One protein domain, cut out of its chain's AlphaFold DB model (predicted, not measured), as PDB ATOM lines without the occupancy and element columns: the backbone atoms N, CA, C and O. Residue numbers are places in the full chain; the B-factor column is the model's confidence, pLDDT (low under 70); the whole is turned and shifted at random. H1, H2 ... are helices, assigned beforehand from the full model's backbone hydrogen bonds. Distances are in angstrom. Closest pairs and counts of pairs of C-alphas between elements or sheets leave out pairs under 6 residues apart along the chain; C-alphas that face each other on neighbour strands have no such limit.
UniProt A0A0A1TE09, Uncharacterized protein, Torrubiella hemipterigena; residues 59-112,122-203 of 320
ATOM      1  N   TYR A  59     -24.942  12.161  43.674       50.22
ATOM      2  CA  TYR A  59     -25.206  12.610  42.304       50.22
ATOM      3  C   TYR A  59     -25.602  14.084  42.346       50.22
ATOM      4  O   TYR A  59     -26.772  14.456  42.299       50.22
ATOM      5  N   THR A  60     -24.572  14.907  42.489       58.19
ATOM      6  CA  THR A  60     -24.488  16.309  42.074       58.19
ATOM      7  C   THR A  60     -25.187  16.482  40.727       58.19
ATOM      8  O   THR A  60     -25.035  15.645  39.828       58.19
ATOM      9  N   GLN A  61     -25.977  17.542  40.551       60.47
ATOM     10  CA  GLN A  61     -26.625  17.772  39.258       60.47
ATOM     11  C   GLN A  61     -25.556  17.950  38.167       60.47
ATOM     12  O   GLN A  61     -24.493  18.513  38.409       60.47
ATOM     13  N   LEU A  62     -25.818  17.509  36.931       59.72
ATOM     14  CA  LEU A  62     -24.831  17.582  35.837       59.72
ATOM     15  C   LEU A  62     -24.293  19.017  35.606       59.72
ATOM     16  O   LEU A  62     -23.136  19.211  35.233       59.72
ATOM     17  N   SER A  63     -25.120  20.034  35.865       59.78
ATOM     18  CA  SER A  63     -24.745  21.457  35.852       59.78
ATOM     19  C   SER A  63     -23.699  21.820  36.916       59.78
ATOM     20  O   SER A  63     -22.792  22.617  36.661       59.78
ATOM     21  N   GLU A  64     -23.793  21.218  38.096       76.62
ATOM     22  CA  GLU A  64     -22.835  21.376  39.185       76.62
ATOM     23  C   GLU A  64     -21.520  20.658  38.845       76.62
ATOM     24  O   GLU A  64     -20.453  21.230  39.043       76.62
ATOM     25  N   VAL A  65     -21.570  19.490  38.193       81.56
ATOM     26  CA  VAL A  65     -20.364  18.771  37.735       81.56
ATOM     27  C   VAL A  65     -19.552  19.595  36.728       81.56
ATOM     28  O   VAL A  65     -18.330  19.693  36.848       81.56
ATOM     29  N   ASN A  66     -20.214  20.259  35.776       84.38
ATOM     30  CA  ASN A  66     -19.540  21.167  34.840       84.38
ATOM     31  C   ASN A  66     -18.909  22.372  35.552       84.38
ATOM     32  O   ASN A  66     -17.825  22.817  35.174       84.38
ATOM     33  N   SER A  67     -19.559  22.875  36.603       88.75
ATOM     34  CA  SER A  67     -19.030  23.974  37.417       88.75
ATOM     35  C   SER A  67     -17.782  23.544  38.194       88.75
ATOM     36  O   SER A  67     -16.796  24.279  38.221       88.75
ATOM     37  N   VAL A  68     -17.783  22.327  38.748       91.81
ATOM     38  CA  VAL A  68     -16.618  21.727  39.415       91.81
ATOM     39  C   VAL A  68     -15.477  21.517  38.412       91.81
ATOM     40  O   VAL A  68     -14.349  21.933  38.670       91.81
ATOM     41  N   ALA A  69     -15.753  20.933  37.242       90.56
ATOM     42  CA  ALA A  69     -14.742  20.696  36.208       90.56
ATOM     43  C   ALA A  69     -14.109  22.011  35.725       90.56
ATOM     44  O   ALA A  69     -12.884  22.130  35.648       90.56
ATOM     45  N   ARG A  70     -14.941  23.035  35.495       89.62
ATOM     46  CA  ARG A  70     -14.491  24.390  35.161       89.62
ATOM     47  C   ARG A  70     -13.626  24.983  36.273       89.62
ATOM     48  O   ARG A  70     -12.564  25.521  35.969       89.62
ATOM     49  N   PHE A  71     -14.047  24.862  37.533       92.81
ATOM     50  CA  PHE A  71     -13.294  25.369  38.680       92.81
ATOM     51  C   PHE A  71     -11.904  24.747  38.800       92.81
ATOM     52  O   PHE A  71     -10.963  25.449  39.148       92.81
ATOM     53  N   PHE A  72     -11.751  23.466  38.475       93.00
ATOM     54  CA  PHE A  72     -10.455  22.787  38.476       93.00
ATOM     55  C   PHE A  72      -9.736  22.830  37.121       93.00
ATOM     56  O   PHE A  72      -8.739  22.144  36.935       93.00
ATOM     57  N   ALA A  73     -10.215  23.635  36.166       89.94
ATOM     58  CA  ALA A  73      -9.637  23.774  34.826       89.94
ATOM     59  C   ALA A  73      -9.387  22.428  34.102       89.94
ATOM     60  O   ALA A  73      -8.436  22.297  33.329       89.94
ATOM     61  N   VAL A  74     -10.257  21.441  34.331       89.75
ATOM     62  CA  VAL A  74     -10.171  20.083  33.772       89.75
ATOM     63  C   VAL A  74     -11.408  19.741  32.949       89.75
ATOM     64  O   VAL A  74     -12.447  20.398  33.022       89.75
ATOM     65  N   THR A  75     -11.301  18.690  32.145       89.31
ATOM     66  CA  THR A  75     -12.457  18.089  31.470       89.31
ATOM     67  C   THR A  75     -13.319  17.289  32.450       89.31
ATOM     68  O   THR A  75     -12.849  16.852  33.501       89.31
ATOM     69  N   HIS A  76     -14.575  17.033  32.080       88.38
ATOM     70  CA  HIS A  76     -15.477  16.192  32.870       88.38
ATOM     71  C   HIS A  76     -14.895  14.792  33.131       88.38
ATOM     72  O   HIS A  76     -14.938  14.318  34.261       88.38
ATOM     73  N   GLN A  77     -14.277  14.162  32.125       88.38
ATOM     74  CA  GLN A  77     -13.673  12.838  32.293       88.38
ATOM     75  C   GLN A  77     -12.515  12.861  33.299       88.38
ATOM     76  O   GLN A  77     -12.482  12.048  34.213       88.38
ATOM     77  N   GLN A  78     -11.621  13.849  33.196       90.00
ATOM     78  CA  GLN A  78     -10.522  14.017  34.154       90.00
ATOM     79  C   GLN A  78     -11.026  14.253  35.582       90.00
ATOM     80  O   GLN A  78     -10.417  13.780  36.535       90.00
ATOM     81  N   LEU A  79     -12.144  14.967  35.744       90.44
ATOM     82  CA  LEU A  79     -12.764  15.149  37.052       90.44
ATOM     83  C   LEU A  79     -13.252  13.813  37.643       90.44
ATOM     84  O   LEU A  79     -13.049  13.572  38.834       90.44
ATOM     85  N   LEU A  80     -13.881  12.960  36.825       88.62
ATOM     86  CA  LEU A  80     -14.372  11.641  37.241       88.62
ATOM     87  C   LEU A  80     -13.230  10.673  37.575       88.62
ATOM     88  O   LEU A  80     -13.317   9.948  38.567       88.62
ATOM     89  N   ASP A  81     -12.145  10.715  36.802       90.75
ATOM     90  CA  ASP A  81     -10.938   9.908  37.032       90.75
ATOM     91  C   ASP A  81     -10.176  10.346  38.300       90.75
ATOM     92  O   ASP A  81      -9.370   9.596  38.858       90.75
ATOM     93  N   GLY A  82     -10.477  11.549  38.794       92.31
ATOM     94  CA  GLY A  82      -9.785  12.202  39.890       92.31
ATOM     95  C   GLY A  82      -8.591  13.014  39.403       92.31
ATOM     96  O   GLY A  82      -7.955  12.709  38.395       92.31
ATOM     97  N   ILE A  83      -8.264  14.068  40.148       92.69
ATOM     98  CA  ILE A  83      -7.210  15.011  39.764       92.69
ATOM     99  C   ILE A  83      -6.170  15.126  40.871       92.69
ATOM    100  O   ILE A  83      -6.488  15.153  42.060       92.69
ATOM    101  N   GLN A  84      -4.911  15.244  40.476       93.12
ATOM    102  CA  GLN A  84      -3.846  15.693  41.359       93.12
ATOM    103  C   GLN A  84      -3.735  17.212  41.227       93.12
ATOM    104  O   GLN A  84      -3.549  17.727  40.125       93.12
ATOM    105  N   LEU A  85      -3.874  17.928  42.342       89.50
ATOM    106  CA  LEU A  85      -3.676  19.376  42.341       89.50
ATOM    107  C   LEU A  85      -2.185  19.695  42.144       89.50
ATOM    108  O   LEU A  85      -1.331  18.952  42.638       89.50
ATOM    109  N   PRO A  86      -1.835  20.796  41.459       84.69
ATOM    110  CA  PRO A  86      -0.437  21.180  41.303       84.69
ATOM    111  C   PRO A  86       0.285  21.311  42.648       84.69
ATOM    112  O   PRO A  86      -0.212  21.951  43.569       84.69
ATOM    113  N   GLY A  87       1.458  20.679  42.748       78.88
ATOM    114  CA  GLY A  87       2.301  20.639  43.948       78.88
ATOM    115  C   GLY A  87       1.799  19.728  45.083       78.88
ATOM    116  O   GLY A  87       2.380  19.738  46.165       78.88
ATOM    117  N   THR A  88       0.764  18.915  44.858       86.94
ATOM    118  CA  THR A  88       0.383  17.826  45.775       86.94
ATOM    119  C   THR A  88       0.843  16.474  45.224       86.94
ATOM    120  O   THR A  88       1.219  16.382  44.060       86.94
ATOM    121  N   SER A  89       0.831  15.413  46.035       87.81
ATOM    122  CA  SER A  89       1.236  14.046  45.646       87.81
ATOM    123  C   SER A  89       0.066  13.065  45.497       87.81
ATOM    124  O   SER A  89       0.239  11.925  45.060       87.81
ATOM    125  N   LYS A  90      -1.133  13.470  45.931       91.38
ATOM    126  CA  LYS A  90      -2.317  12.608  45.976       91.38
ATOM    127  C   LYS A  90      -3.342  13.051  44.948       91.38
ATOM    128  O   LYS A  90      -3.685  14.228  44.865       91.38
ATOM    129  N   VAL A  91      -3.879  12.064  44.239       94.44
ATOM    130  CA  VAL A  91      -5.073  12.221  43.411       94.44
ATOM    131  C   VAL A  91      -6.287  12.334  44.331       94.44
ATOM    132  O   VAL A  91      -6.540  11.451  45.155       94.44
ATOM    133  N   LEU A  92      -7.023  13.430  44.191       95.25
ATOM    134  CA  LEU A  92      -8.308  13.657  44.832       95.25
ATOM    135  C   LEU A  92      -9.416  13.092  43.949       95.25
ATOM    136  O   LEU A  92      -9.447  13.324  42.742       95.25
ATOM    137  N   ARG A  93     -10.336  12.349  44.560       94.81
ATOM    138  CA  ARG A  93     -11.482  11.762  43.854       94.81
ATOM    139  C   ARG A  93     -12.553  12.816  43.587       94.81
ATOM    140  O   ARG A  93     -12.634  13.803  44.314       94.81
ATOM    141  N   HIS A  94     -13.422  12.555  42.611       92.69
ATOM    142  CA  HIS A  94     -14.519  13.449  42.223       92.69
ATOM    143  C   HIS A  94     -15.295  14.042  43.416       92.69
ATOM    144  O   HIS A  94     -15.374  15.259  43.541       92.69
ATOM    145  N   TYR A  95     -15.770  13.204  44.342       91.19
ATOM    146  CA  TYR A  95     -16.537  13.661  45.510       91.19
ATOM    147  C   TYR A  95     -15.723  14.569  46.458       91.19
ATOM    148  O   TYR A  95     -16.261  15.470  47.093       91.19
ATOM    149  N   GLN A  96     -14.399  14.380  46.541       94.81
ATOM    150  CA  GLN A  96     -13.520  15.235  47.349       94.81
ATOM    151  C   GLN A  96     -13.349  16.599  46.687       94.81
ATOM    152  O   GLN A  96     -13.370  17.628  47.358       94.81
ATOM    153  N   LEU A  97     -13.197  16.606  45.362       94.94
ATOM    154  CA  LEU A  97     -13.104  17.821  44.557       94.94
ATOM    155  C   LEU A  97     -14.397  18.625  44.622       94.94
ATOM    156  O   LEU A  97     -14.356  19.839  44.796       94.94
ATOM    157  N   GLU A  98     -15.535  17.948  44.567       92.94
ATOM    158  CA  GLU A  98     -16.839  18.559  44.775       92.94
ATOM    159  C   GLU A  98     -16.962  19.180  46.175       92.94
ATOM    160  O   GLU A  98     -17.335  20.346  46.299       92.94
ATOM    161  N   ALA A  99     -16.579  18.457  47.234       93.19
ATOM    162  CA  ALA A  99     -16.579  18.991  48.596       93.19
ATOM    163  C   ALA A  99     -15.711  20.259  48.723       93.19
ATOM    164  O   ALA A  99     -16.110  21.239  49.363       93.19
ATOM    165  N   ILE A 100     -14.540  20.264  48.078       94.94
ATOM    166  CA  ILE A 100     -13.639  21.420  48.014       94.94
ATOM    167  C   ILE A 100     -14.293  22.576  47.242       94.94
ATOM    168  O   ILE A 100     -14.309  23.704  47.732       94.94
ATOM    169  N   PHE A 101     -14.875  22.324  46.068       94.25
ATOM    170  CA  PHE A 101     -15.583  23.342  45.285       94.25
ATOM    171  C   PHE A 101     -16.735  23.972  46.080       94.25
ATOM    172  O   PHE A 101     -16.824  25.198  46.179       94.25
ATOM    173  N   ASN A 102     -17.562  23.146  46.723       91.19
ATOM    174  CA  ASN A 102     -18.692  23.584  47.540       91.19
ATOM    175  C   ASN A 102     -18.245  24.467  48.713       91.19
ATOM    176  O   ASN A 102     -18.935  25.432  49.058       91.19
ATOM    177  N   PHE A 103     -17.076  24.193  49.306       91.69
ATOM    178  CA  PHE A 103     -16.472  25.086  50.296       91.69
ATOM    179  C   PHE A 103     -16.231  26.485  49.711       91.69
ATOM    180  O   PHE A 103     -16.687  27.473  50.291       91.69
ATOM    181  N   PHE A 104     -15.569  26.587  48.554       91.56
ATOM    182  CA  PHE A 104     -15.266  27.878  47.926       91.56
ATOM    183  C   PHE A 104     -16.523  28.610  47.462       91.56
ATOM    184  O   PHE A 104     -16.625  29.826  47.649       91.56
ATOM    185  N   GLN A 105     -17.500  27.885  46.918       90.25
ATOM    186  CA  GLN A 105     -18.786  28.441  46.511       90.25
ATOM    187  C   GLN A 105     -19.495  29.115  47.692       90.25
ATOM    188  O   GLN A 105     -19.827  30.303  47.622       90.25
ATOM    189  N   ARG A 106     -19.642  28.401  48.816       87.44
ATOM    190  CA  ARG A 106     -20.280  28.926  50.034       87.44
ATOM    191  C   ARG A 106     -19.491  30.074  50.655       87.44
ATOM    192  O   ARG A 106     -20.072  31.111  50.978       87.44
ATOM    193  N   ALA A 107     -18.170  29.928  50.767       86.69
ATOM    194  CA  ALA A 107     -17.308  30.960  51.335       86.69
ATOM    195  C   ALA A 107     -17.387  32.278  50.547       86.69
ATOM    196  O   ALA A 107     -17.365  33.356  51.134       86.69
ATOM    197  N   SER A 108     -17.555  32.200  49.225       86.50
ATOM    198  CA  SER A 108     -17.658  33.379  48.361       86.50
ATOM    199  C   SER A 108     -19.027  34.061  48.425       86.50
ATOM    200  O   SER A 108     -19.112  35.288  48.367       86.50
ATOM    201  N   GLN A 109     -20.107  33.287  48.578       80.38
ATOM    202  CA  GLN A 109     -21.472  33.814  48.718       80.38
ATOM    203  C   GLN A 109     -21.679  34.576  50.035       80.38
ATOM    204  O   GLN A 109     -22.471  35.516  50.087       80.38
ATOM    205  N   ALA A 110     -20.917  34.242  51.081       62.16
ATOM    206  CA  ALA A 110     -20.944  34.957  52.359       62.16
ATOM    207  C   ALA A 110     -20.520  36.439  52.252       62.16
ATOM    208  O   ALA A 110     -20.714  37.205  53.195       62.16
ATOM    209  N   SER A 111     -19.942  36.860  51.120       57.44
ATOM    210  CA  SER A 111     -19.488  38.236  50.898       57.44
ATOM    211  C   SER A 111     -20.488  39.118  50.138       57.44
ATOM    212  O   SER A 111     -20.292  40.335  50.096       57.44
ATOM    213  N   SER A 112     -21.535  38.557  49.522       57.81
ATOM    214  CA  SER A 112     -22.474  39.319  48.691       57.81
ATOM    215  C   SER A 112     -23.718  39.765  49.474       57.81
ATOM    216  O   SER A 112     -24.651  39.000  49.687       57.81
ATOM    217  N   SER A 122     -18.394  26.252  55.906       82.81
ATOM    218  CA  SER A 122     -18.895  24.995  55.345       82.81
ATOM    219  C   SER A 122     -18.701  23.864  56.349       82.81
ATOM    220  O   SER A 122     -17.657  23.786  56.993       82.81
ATOM    221  N   LEU A 123     -19.697  22.986  56.462       87.25
ATOM    222  CA  LEU A 123     -19.631  21.776  57.276       87.25
ATOM    223  C   LEU A 123     -19.495  20.565  56.348       87.25
ATOM    224  O   LEU A 123     -20.306  20.402  55.438       87.25
ATOM    225  N   LEU A 124     -18.478  19.734  56.586       88.00
ATOM    226  CA  LEU A 124     -18.220  18.505  55.836       88.00
ATOM    227  C   LEU A 124     -18.555  17.289  56.711       88.00
ATOM    228  O   LEU A 124     -17.765  16.914  57.579       88.00
ATOM    229  N   CYS A 125     -19.724  16.686  56.479       90.12
ATOM    230  CA  CYS A 125     -20.271  15.576  57.274       90.12
ATOM    231  C   CYS A 125     -20.159  14.209  56.582       90.12
ATOM    232  O   CYS A 125     -20.995  13.340  56.805       90.12
ATOM    233  N   ASP A 126     -19.146  14.015  55.741       87.50
ATOM    234  CA  ASP A 126     -18.949  12.742  55.047       87.50
ATOM    235  C   ASP A 126     -18.719  11.592  56.034       87.50
ATOM    236  O   ASP A 126     -18.180  11.781  57.134       87.50
ATOM    237  N   GLU A 127     -19.026  10.371  55.609       88.56
ATOM    238  CA  GLU A 127     -18.729   9.160  56.368       88.56
ATOM    239  C   GLU A 127     -17.224   9.005  56.671       88.56
ATOM    240  O   GLU A 127     -16.323   9.597  56.050       88.56
ATOM    241  N   THR A 128     -16.912   8.235  57.711       88.62
ATOM    242  CA  THR A 128     -15.529   7.863  58.030       88.62
ATOM    243  C   THR A 128     -14.933   7.033  56.895       88.62
ATOM    244  O   THR A 128     -15.570   6.121  56.393       88.62
ATOM    245  N   GLY A 129     -13.696   7.338  56.497       90.38
ATOM    246  CA  GLY A 129     -13.021   6.647  55.390       90.38
ATOM    247  C   GLY A 129     -13.083   7.370  54.040       90.38
ATOM    248  O   GLY A 129     -12.226   7.120  53.199       90.38
ATOM    249  N   LEU A 130     -13.964   8.363  53.861       90.50
ATOM    250  CA  LEU A 130     -14.044   9.168  52.626       90.50
ATOM    251  C   LEU A 130     -12.935  10.237  52.497       90.50
ATOM    252  O   LEU A 130     -12.916  11.063  51.594       90.50
ATOM    253  N   GLY A 131     -11.944  10.238  53.388       93.50
ATOM    254  CA  GLY A 131     -10.771  11.098  53.227       93.50
ATOM    255  C   GLY A 131     -11.026  12.591  53.473       93.50
ATOM    256  O   GLY A 131     -10.356  13.417  52.862       93.50
ATOM    257  N   LYS A 132     -11.904  12.950  54.420       93.31
ATOM    258  CA  LYS A 132     -12.147  14.345  54.861       93.31
ATOM    259  C   LYS A 132     -10.870  15.148  55.144       93.31
ATOM    260  O   LYS A 132     -10.808  16.337  54.847       93.31
ATOM    261  N   SER A 133      -9.831  14.497  55.679       92.88
ATOM    262  CA  SER A 133      -8.518  15.124  55.885       92.88
ATOM    263  C   SER A 133      -7.920  15.648  54.574       92.88
ATOM    264  O   SER A 133      -7.373  16.743  54.553       92.88
ATOM    265  N   TYR A 134      -8.052  14.905  53.472       94.69
ATOM    266  CA  TYR A 134      -7.578  15.337  52.157       94.69
ATOM    267  C   TYR A 134      -8.465  16.420  51.543       94.69
ATOM    268  O   TYR A 134      -7.932  17.293  50.873       94.69
ATOM    269  N   CYS A 135      -9.772  16.441  51.825       94.88
ATOM    270  CA  CYS A 135     -10.623  17.576  51.452       94.88
ATOM    271  C   CYS A 135     -10.139  18.867  52.135       94.88
ATOM    272  O   CYS A 135      -9.966  19.887  51.473       94.88
ATOM    273  N   ALA A 136      -9.837  18.816  53.438       91.75
ATOM    274  CA  ALA A 136      -9.313  19.968  54.180       91.75
ATOM    275  C   ALA A 136      -7.941  20.440  53.657       91.75
ATOM    276  O   ALA A 136      -7.728  21.637  53.467       91.75
ATOM    277  N   LEU A 137      -7.025  19.510  53.369       91.75
ATOM    278  CA  LEU A 137      -5.728  19.830  52.756       91.75
ATOM    279  C   LEU A 137      -5.884  20.337  51.312       91.75
ATOM    280  O   LEU A 137      -5.158  21.232  50.892       91.75
ATOM    281  N   GLY A 138      -6.866  19.830  50.566       93.19
ATOM    282  CA  GLY A 138      -7.222  20.316  49.235       93.19
ATOM    283  C   GLY A 138      -7.741  21.754  49.259       93.19
ATOM    284  O   GLY A 138      -7.322  22.562  48.436       93.19
ATOM    285  N   VAL A 139      -8.557  22.126  50.253       92.88
ATOM    286  CA  VAL A 139      -8.959  23.527  50.478       92.88
ATOM    287  C   VAL A 139      -7.736  24.418  50.726       92.88
ATOM    288  O   VAL A 139      -7.645  25.502  50.147       92.88
ATOM    289  N   GLN A 140      -6.765  23.970  51.528       90.38
ATOM    290  CA  GLN A 140      -5.509  24.709  51.737       90.38
ATOM    291  C   GLN A 140      -4.712  24.852  50.437       90.38
ATOM    292  O   GLN A 140      -4.263  25.950  50.102       90.38
ATOM    293  N   ALA A 141      -4.578  23.759  49.682       89.94
ATOM    294  CA  ALA A 141      -3.860  23.732  48.416       89.94
ATOM    295  C   ALA A 141      -4.465  24.718  47.411       89.94
ATOM    296  O   ALA A 141      -3.748  25.566  46.882       89.94
ATOM    297  N   VAL A 142      -5.785  24.666  47.210       92.56
ATOM    298  CA  VAL A 142      -6.510  25.554  46.294       92.56
ATOM    299  C   VAL A 142      -6.454  27.007  46.758       92.56
ATOM    300  O   VAL A 142      -6.202  27.889  45.946       92.56
ATOM    301  N   THR A 143      -6.603  27.279  48.058       90.94
ATOM    302  CA  THR A 143      -6.459  28.642  48.600       90.94
ATOM    303  C   THR A 143      -5.087  29.224  48.258       90.94
ATOM    304  O   THR A 143      -4.979  30.367  47.815       90.94
ATOM    305  N   ARG A 144      -4.026  28.423  48.405       86.38
ATOM    306  CA  ARG A 144      -2.668  28.830  48.040       86.38
ATOM    307  C   ARG A 144      -2.511  29.027  46.531       86.38
ATOM    308  O   ARG A 144      -1.927  30.033  46.138       86.38
ATOM    309  N   LEU A 145      -3.058  28.135  45.703       87.75
ATOM    310  CA  LEU A 145      -3.054  28.275  44.240       87.75
ATOM    311  C   LEU A 145      -3.754  29.564  43.793       87.75
ATOM    312  O   LEU A 145      -3.245  30.253  42.915       87.75
ATOM    313  N   ILE A 146      -4.857  29.947  44.444       90.50
ATOM    314  CA  ILE A 146      -5.534  31.226  44.191       90.50
ATOM    315  C   ILE A 146      -4.599  32.400  44.499       90.50
ATOM    316  O   ILE A 146      -4.503  33.311  43.681       90.50
ATOM    317  N   TYR A 147      -3.873  32.386  45.623       86.94
ATOM    318  CA  TYR A 147      -2.897  33.442  45.929       86.94
ATOM    319  C   TYR A 147      -1.777  33.539  44.895       86.94
ATOM    320  O   TYR A 147      -1.420  34.641  44.494       86.94
ATOM    321  N   ILE A 148      -1.237  32.403  44.456       83.44
ATOM    322  CA  ILE A 148      -0.186  32.375  43.434       83.44
ATOM    323  C   ILE A 148      -0.725  32.902  42.103       83.44
ATOM    324  O   ILE A 148      -0.065  33.701  41.450       83.44
ATOM    325  N   ALA A 149      -1.946  32.519  41.727       86.94
ATOM    326  CA  ALA A 149      -2.582  33.037  40.525       86.94
ATOM    327  C   ALA A 149      -2.821  34.556  40.614       86.94
ATOM    328  O   ALA A 149      -2.618  35.257  39.632       86.94
ATOM    329  N   LEU A 150      -3.226  35.087  41.775       87.12
ATOM    330  CA  LEU A 150      -3.380  36.536  41.985       87.12
ATOM    331  C   LEU A 150      -2.049  37.284  41.855       87.12
ATOM    332  O   LEU A 150      -2.006  38.330  41.207       87.12
ATOM    333  N   ASP A 151      -0.983  36.743  42.443       84.88
ATOM    334  CA  ASP A 151       0.368  37.282  42.318       84.88
ATOM    335  C   ASP A 151       0.830  37.281  40.852       84.88
ATOM    336  O   ASP A 151       1.226  38.319  40.322       84.88
ATOM    337  N   ASP A 152       0.666  36.162  40.145       83.81
ATOM    338  CA  ASP A 152       1.018  36.060  38.729       83.81
ATOM    339  C   ASP A 152       0.199  37.018  37.844       83.81
ATOM    340  O   ASP A 152       0.757  37.658  36.954       83.81
ATOM    341  N   ILE A 153      -1.099  37.200  38.120       87.00
ATOM    342  CA  ILE A 153      -1.937  38.203  37.438       87.00
ATOM    343  C   ILE A 153      -1.373  39.614  37.637       87.00
ATOM    344  O   ILE A 153      -1.395  40.418  36.705       87.00
ATOM    345  N   SER A 154      -0.898  39.925  38.845       86.50
ATOM    346  CA  SER A 154      -0.355  41.244  39.173       86.50
ATOM    347  C   SER A 154       0.989  41.519  38.492       86.50
ATOM    348  O   SER A 154       1.213  42.633  38.020       86.50
ATOM    349  N   ASN A 155       1.846  40.500  38.379       84.94
ATOM    350  CA  ASN A 155       3.196  40.628  37.830       84.94
ATOM    351  C   ASN A 155       3.235  40.456  36.303       84.94
ATOM    352  O   ASN A 155       4.115  41.002  35.638       84.94
ATOM    353  N   HIS A 156       2.276  39.726  35.729       86.69
ATOM    354  CA  HIS A 156       2.234  39.397  34.304       86.69
ATOM    355  C   HIS A 156       0.851  39.642  33.671       86.69
ATOM    356  O   HIS A 156       0.327  38.746  33.003       86.69
ATOM    357  N   PRO A 157       0.242  40.837  33.806       86.50
ATOM    358  CA  PRO A 157      -1.140  41.087  33.380       86.50
ATOM    359  C   PRO A 157      -1.398  40.763  31.901       86.50
ATOM    360  O   PRO A 157      -2.459  40.241  31.570       86.50
ATOM    361  N   THR A 158      -0.403  40.963  31.029       84.81
ATOM    362  CA  THR A 158      -0.482  40.674  29.585       84.81
ATOM    363  C   THR A 158      -0.597  39.184  29.249       84.81
ATOM    364  O   THR A 158      -0.953  38.840  28.125       84.81
ATOM    365  N   ARG A 159      -0.284  38.281  30.190       83.44
ATOM    366  CA  ARG A 159      -0.486  36.829  30.033       83.44
ATOM    367  C   ARG A 159      -1.912  36.402  30.378       83.44
ATOM    368  O   ARG A 159      -2.293  35.267  30.105       83.44
ATOM    369  N   HIS A 160      -2.697  37.273  31.004       85.56
ATOM    370  CA  HIS A 160      -4.048  36.977  31.470       85.56
ATOM    371  C   HIS A 160      -5.091  37.682  30.605       85.56
ATOM    372  O   HIS A 160      -4.796  38.622  29.875       85.56
ATOM    373  N   ASN A 161      -6.347  37.243  30.700       70.19
ATOM    374  CA  ASN A 161      -7.457  37.819  29.933       70.19
ATOM    375  C   ASN A 161      -7.936  39.173  30.504       70.19
ATOM    376  O   ASN A 161      -9.124  39.336  30.776       70.19
ATOM    377  N   GLN A 162      -7.034  40.128  30.746       60.97
ATOM    378  CA  GLN A 162      -7.434  41.485  31.141       60.97
ATOM    379  C   GLN A 162      -7.898  42.326  29.937       60.97
ATOM    380  O   GLN A 162      -8.822  43.119  30.097       60.97
ATOM    381  N   ASP A 163      -7.341  42.082  28.743       54.75
ATOM    382  CA  ASP A 163      -7.581  42.906  27.543       54.75
ATOM    383  C   ASP A 163      -8.437  42.228  26.458       54.75
ATOM    384  O   ASP A 163      -8.961  42.894  25.563       54.75
ATOM    385  N   ASN A 164      -8.612  40.904  26.521       53.69
ATOM    386  CA  ASN A 164      -9.492  40.203  25.591       53.69
ATOM    387  C   ASN A 164     -10.941  40.425  26.025       53.69
ATOM    388  O   ASN A 164     -11.297  40.112  27.161       53.69
ATOM    389  N   ILE A 165     -11.767  40.945  25.111       53.59
ATOM    390  CA  ILE A 165     -13.227  40.951  25.230       53.59
ATOM    391  C   ILE A 165     -13.633  39.485  25.359       53.59
ATOM    392  O   ILE A 165     -13.748  38.773  24.366       53.59
ATOM    393  N   ILE A 166     -13.737  39.009  26.597       56.50
ATOM    394  CA  ILE A 166     -14.358  37.727  26.871       56.50
ATOM    395  C   ILE A 166     -15.798  37.928  26.465       56.50
ATOM    396  O   ILE A 166     -16.469  38.820  26.999       56.50
ATOM    397  N   ASP A 167     -16.240  37.139  25.497       55.56
ATOM    398  CA  ASP A 167     -17.648  37.107  25.183       55.56
ATOM    399  C   ASP A 167     -18.341  36.601  26.449       55.56
ATOM    400  O   ASP A 167     -18.129  35.467  26.879       55.56
ATOM    401  N   ILE A 168     -19.080  37.479  27.130       53.44
ATOM    402  CA  ILE A 168     -19.741  37.145  28.401       53.44
ATOM    403  C   ILE A 168     -20.723  35.983  28.173       53.44
ATOM    404  O   ILE A 168     -21.067  35.265  29.110       53.44
ATOM    405  N   GLU A 169     -21.135  35.776  26.922       56.34
ATOM    406  CA  GLU A 169     -21.982  34.678  26.489       56.34
ATOM    407  C   GLU A 169     -21.216  33.346  26.348       56.34
ATOM    408  O   GLU A 169     -21.804  32.290  26.592       56.34
ATOM    409  N   ASP A 170     -19.902  33.356  26.071       63.75
ATOM    410  CA  ASP A 170     -19.082  32.139  25.999       63.75
ATOM    411  C   ASP A 170     -18.416  31.806  27.341       63.75
ATOM    412  O   ASP A 170     -17.229  32.025  27.603       63.75
ATOM    413  N   MET A 171     -19.211  31.175  28.200       56.09
ATOM    414  CA  MET A 171     -18.788  30.622  29.489       56.09
ATOM    415  C   MET A 171     -17.719  29.514  29.382       56.09
ATOM    416  O   MET A 171     -17.246  29.046  30.422       56.09
ATOM    417  N   ASN A 172     -17.329  29.084  28.176       64.44
ATOM    418  CA  ASN A 172     -16.273  28.092  27.970       64.44
ATOM    419  C   ASN A 172     -14.899  28.716  27.713       64.44
ATOM    420  O   ASN A 172     -13.894  27.997  27.730       64.44
ATOM    421  N   GLN A 173     -14.821  30.032  27.495       68.38
ATOM    422  CA  GLN A 173     -13.539  30.691  27.303       68.38
ATOM    423  C   GLN A 173     -12.729  30.598  28.605       68.38
ATOM    424  O   GLN A 173     -13.168  31.045  29.660       68.38
ATOM    425  N   GLN A 174     -11.547  29.980  28.556       72.56
ATOM    426  CA  GLN A 174     -10.644  29.845  29.705       72.56
ATOM    427  C   GLN A 174      -9.514  30.877  29.621       72.56
ATOM    428  O   GLN A 174      -9.077  31.255  28.532       72.56
ATOM    429  N   CYS A 175      -8.994  31.308  30.772       83.38
ATOM    430  CA  CYS A 175      -7.739  32.057  30.796       83.38
ATOM    431  C   CYS A 175      -6.597  31.135  30.344       83.38
ATOM    432  O   CYS A 175      -6.456  30.060  30.938       83.38
ATOM    433  N   PRO A 176      -5.763  31.533  29.364       76.56
ATOM    434  CA  PRO A 176      -4.648  30.707  28.900       76.56
ATOM    435  C   PRO A 176      -3.689  30.338  30.043       76.56
ATOM    436  O   PRO A 176      -3.246  29.195  30.124       76.56
ATOM    437  N   SER A 177      -3.464  31.256  30.988       77.81
ATOM    438  CA  SER A 177      -2.640  31.023  32.181       77.81
ATOM    439  C   SER A 177      -3.329  30.192  33.268       77.81
ATOM    440  O   SER A 177      -2.653  29.608  34.107       77.81
ATOM    441  N   GLY A 178      -4.666  30.087  33.265       70.81
ATOM    442  CA  GLY A 178      -5.414  29.362  34.302       70.81
ATOM    443  C   GLY A 178      -5.046  27.881  34.394       70.81
ATOM    444  O   GLY A 178      -4.915  27.334  35.486       70.81
ATOM    445  N   ARG A 179      -4.774  27.248  33.246       75.00
ATOM    446  CA  ARG A 179      -4.399  25.827  33.180       75.00
ATOM    447  C   ARG A 179      -3.118  25.504  33.950       75.00
ATOM    448  O   ARG A 179      -3.018  24.411  34.492       75.00
ATOM    449  N   ALA A 180      -2.172  26.440  34.036       76.81
ATOM    450  CA  ALA A 180      -0.916  26.224  34.753       76.81
ATOM    451  C   ALA A 180      -1.124  26.046  36.269       76.81
ATOM    452  O   ALA A 180      -0.363  25.330  36.915       76.81
ATOM    453  N   PHE A 181      -2.177  26.651  36.828       83.44
ATOM    454  CA  PHE A 181      -2.499  26.567  38.255       83.44
ATOM    455  C   PHE A 181      -3.425  25.396  38.600       83.44
ATOM    456  O   PHE A 181      -3.670  25.155  39.779       83.44
ATOM    457  N   GLY A 182      -3.956  24.675  37.603       87.19
ATOM    458  CA  GLY A 182      -4.906  23.575  37.821       87.19
ATOM    459  C   GLY A 182      -6.231  24.013  38.458       87.19
ATOM    460  O   GLY A 182      -6.924  23.196  39.059       87.19
ATOM    461  N   ILE A 183      -6.553  25.308  38.370       92.38
ATOM    462  CA  ILE A 183      -7.795  25.916  38.849       92.38
ATOM    463  C   ILE A 183      -8.239  27.034  37.900       92.38
ATOM    464  O   ILE A 183      -7.450  27.575  37.123       92.38
ATOM    465  N   GLU A 184      -9.507  27.424  37.973       91.94
ATOM    466  CA  GLU A 184     -10.047  28.559  37.236       91.94
ATOM    467  C   GLU A 184      -9.301  29.840  37.637       91.94
ATOM    468  O   GLU A 184      -9.175  30.165  38.820       91.94
ATOM    469  N   CYS A 185      -8.806  30.586  36.647       90.62
ATOM    470  CA  CYS A 185      -8.022  31.789  36.906       90.62
ATOM    471  C   CYS A 185      -8.892  32.916  37.504       90.62
ATOM    472  O   CYS A 185      -9.920  33.254  36.906       90.62
ATOM    473  N   PRO A 186      -8.464  33.587  38.595       91.44
ATOM    474  CA  PRO A 186      -9.183  34.724  39.180       91.44
ATOM    475  C   PRO A 186      -9.384  35.931  38.248       91.44
ATOM    476  O   PRO A 186     -10.173  36.827  38.557       91.44
ATOM    477  N   CYS A 187      -8.687  36.018  37.110       88.69
ATOM    478  CA  CYS A 187      -8.930  37.100  36.154       88.69
ATOM    479  C   CYS A 187     -10.303  36.959  35.471       88.69
ATOM    480  O   CYS A 187     -10.939  37.969  35.159       88.69
ATOM    481  N   MET A 188     -10.797  35.723  35.313       87.38
ATOM    482  CA  MET A 188     -11.992  35.403  34.535       87.38
ATOM    483  C   MET A 188     -13.267  36.016  35.148       87.38
ATOM    484  O   MET A 188     -13.486  35.901  36.364       87.38
ATOM    485  N   PRO A 189     -14.130  36.671  34.348       83.19
ATOM    486  CA  PRO A 189     -15.449  37.122  34.775       83.19
ATOM    487  C   PRO A 189     -16.282  35.959  35.321       83.19
ATOM    488  O   PRO A 189     -16.278  34.864  34.768       83.19
ATOM    489  N   GLY A 190     -16.969  36.194  36.441       83.19
ATOM    490  CA  GLY A 190     -17.803  35.176  37.089       83.19
ATOM    491  C   GLY A 190     -17.046  34.018  37.747       83.19
ATOM    492  O   GLY A 190     -17.699  33.150  38.316       83.19
ATOM    493  N   SER A 191     -15.708  33.998  37.716       88.88
ATOM    494  CA  SER A 191     -14.952  32.871  38.272       88.88
ATOM    495  C   SER A 191     -15.119  32.715  39.777       88.88
ATOM    496  O   SER A 191     -15.105  33.687  40.546       88.88
ATOM    497  N   GLN A 192     -15.202  31.459  40.206       90.81
ATOM    498  CA  GLN A 192     -15.352  31.122  41.616       90.81
ATOM    499  C   GLN A 192     -14.076  31.460  42.397       90.81
ATOM    500  O   GLN A 192     -14.151  31.964  43.519       90.81
ATOM    501  N   SER A 193     -12.908  31.290  41.770       92.25
ATOM    502  CA  SER A 193     -11.616  31.710  42.320       92.25
ATOM    503  C   SER A 193     -11.553  33.219  42.565       92.25
ATOM    504  O   SER A 193     -11.064  33.643  43.608       92.25
ATOM    505  N   LYS A 194     -12.098  34.052  41.660       91.06
ATOM    506  CA  LYS A 194     -12.195  35.513  41.854       91.06
ATOM    507  C   LYS A 194     -13.171  35.880  42.956       91.06
ATOM    508  O   LYS A 194     -12.895  36.780  43.748       91.06
ATOM    509  N   ALA A 195     -14.324  35.214  42.992       90.00
ATOM    510  CA  ALA A 195     -15.324  35.435  44.025       90.00
ATOM    511  C   ALA A 195     -14.745  35.125  45.412       90.00
ATOM    512  O   ALA A 195     -14.884  35.940  46.323       90.00
ATOM    513  N   TYR A 196     -14.005  34.021  45.539       90.06
ATOM    514  CA  TYR A 196     -13.335  33.653  46.779       90.06
ATOM    515  C   TYR A 196     -12.163  34.579  47.105       90.06
ATOM    516  O   TYR A 196     -12.041  35.021  48.244       90.06
ATOM    517  N   ALA A 197     -11.344  34.947  46.116       89.06
ATOM    518  CA  ALA A 197     -10.226  35.876  46.284       89.06
ATOM    519  C   ALA A 197     -10.637  37.212  46.922       89.06
ATOM    520  O   ALA A 197      -9.874  37.784  47.689       89.06
ATOM    521  N   ARG A 198     -11.860  37.696  46.669       86.31
ATOM    522  CA  ARG A 198     -12.405  38.909  47.314       86.31
ATOM    523  C   ARG A 198     -12.659  38.745  48.814       86.31
ATOM    524  O   ARG A 198     -12.750  39.740  49.525       86.31
ATOM    525  N   THR A 199     -12.817  37.508  49.276       82.75
ATOM    526  CA  THR A 199     -12.994  37.169  50.697       82.75
ATOM    527  C   THR A 199     -11.662  36.997  51.421       82.75
ATOM    528  O   THR A 199     -11.603  37.100  52.648       82.75
ATOM    529  N   LEU A 200     -10.590  36.766  50.659       77.44
ATOM    530  CA  LEU A 200      -9.242  36.621  51.173       77.44
ATOM    531  C   LEU A 200      -8.680  37.986  51.573       77.44
ATOM    532  O   LEU A 200      -8.726  38.947  50.812       77.44
ATOM    533  N   ASN A 201      -8.100  38.059  52.769       68.31
ATOM    534  CA  ASN A 201      -7.412  39.256  53.259       68.31
ATOM    535  C   ASN A 201      -5.880  39.104  53.247       68.31
ATOM    536  O   ASN A 201      -5.190  39.922  53.855       68.31
ATOM    537  N   GLY A 202      -5.345  38.073  52.582       66.25
ATOM    538  CA  GLY A 202      -3.991  37.585  52.850       66.25
ATOM    539  C   GLY A 202      -3.951  36.709  54.109       66.25
ATOM    540  O   GLY A 202      -4.893  36.710  54.905       66.25
ATOM    541  N   GLY A 203      -2.863  35.957  54.290       69.12
ATOM    542  CA  GLY A 203      -2.553  35.272  55.552       69.12
ATOM    543  C   GLY A 203      -2.432  33.749  55.474       69.12
ATOM    544  O   GLY A 203      -2.580  33.130  54.419       69.12
TER     545      GLY A 203
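AT A GLANCE: This is residues 59 to 112 and 122 to 203 of the 320 residues of an uncharacterized protein of Torrubiella hemipterigena (UniProt A0A0A1TE09). Two long helices, H3 and H4, make a wide V that is closest near their first residues, with the short helix H6 in its opening, packed on the later residues of H3. H1 and H2 pack on residues 94 to 101 of H3, and beyond the last residue of H4 the chain makes a long loop, residues 156 to 177, before it reaches the four-residue H5. The printed part has 136 residues, with six named helices in the order H1, H2, H3, H4, H5, H6 and no named strand; its class is all helix, though under half of the residues, 66 of 136, are in named elements. The whole is compact, with a radius of gyration of the C-alphas of 14.5 A, and its C-alphas span 47 by 33 by 32 A.

IN THESE COORDINATES: Begin at Tyr 59 and go on to C-alpha 62 at (-24.831, 17.582, 35.837), where H1 starts; it takes residues 62 to 71 and is 14.2 A long from first to last C-alpha. After a tight link of 4 residues you reach H2, residues 76 to 81, 8.8 A long. The long link of residues 82 to 93 comes next, and in it residues 83 to 84 pair antiparallel with residues 91 to 92, a pairing too short to be a named strand pair. H3 then runs from residue 94 to residue 109, 22.5 A. Past the cut, find C-alpha 132 at (-12.147, 14.345, 54.861); from there H4, the longest helix with 24 residues, runs 34.9 A to C-alpha 155 at (3.196, 40.628, 37.830). H5 holds residues 178 to 181, 5.7 A long, and H6 holds residues 192 to 197, 8.4 A long, ending at C-alpha 197 at (-10.226, 35.876, 46.284).

HOW THE PARTS SIT: Start at H3, the hub, which touches four other helices. Its residues 97 to 101 touch H1, about perpendicular at 80 degrees, and the closest C-alphas, those of Val 68 and Phe 101, are 6.2 A apart. Its residues 94 to 97 touch H2 at a steep tilt of 54 degrees, opposite ways, with the C-alphas of Leu 80 and His 94 closest at 5.3 A. H1 and H2 touch each other too, about perpendicular at 82 degrees, closest at the C-alphas of Ala 69 and His 76, 5.7 A apart. Look next at residues 96 to 103 of H3, which touch residues 132 to 139 of H4 at a steep tilt of 58 degrees, the same way; the C-alphas of Gln 96 and Cys 135 are closest at 5.5 A. Residues 104 to 109 of H3 touch H6 at a steep tilt of 54 degrees, the same way, with the C-alphas of Ser 108 and Tyr 196 closest at 4.6 A. H6 only just touches H4, with 3 pairs of C-alphas within 8 A, the closest being those of Ile 146 and Ser 193 at 6.4 A; the two are about perpendicular at 75 degrees. H5 also only just touches H4, with 3 such pairs, and the C-alphas of Leu 145 and Phe 181 are closest at 6.2 A. H1 and H4 are apart, and so are H5 and H6. In H1, H2, H3, H4 and H6 every O i to N i+4 pair is within hydrogen-bond range; H5 is too short for such a pair, and its 1 O i to N i+3 pair is within range.

THE WHOLE: The two C-alphas farthest apart, those of Thr 128 and Asp 163, are 47.1 A apart. Residues 113 to 121 are not printed, and C-alphas 112 and 122 stand 16.2 A apart across this cut, which falls in the link from H3 to H4. The links from H2 to H3 and from H4 to H5 are long. The model's mean pLDDT over the printed part is 83.2; look for values under 70 at residues 59 to 63, 110 to 112, 162 to 173 and 201 to 203.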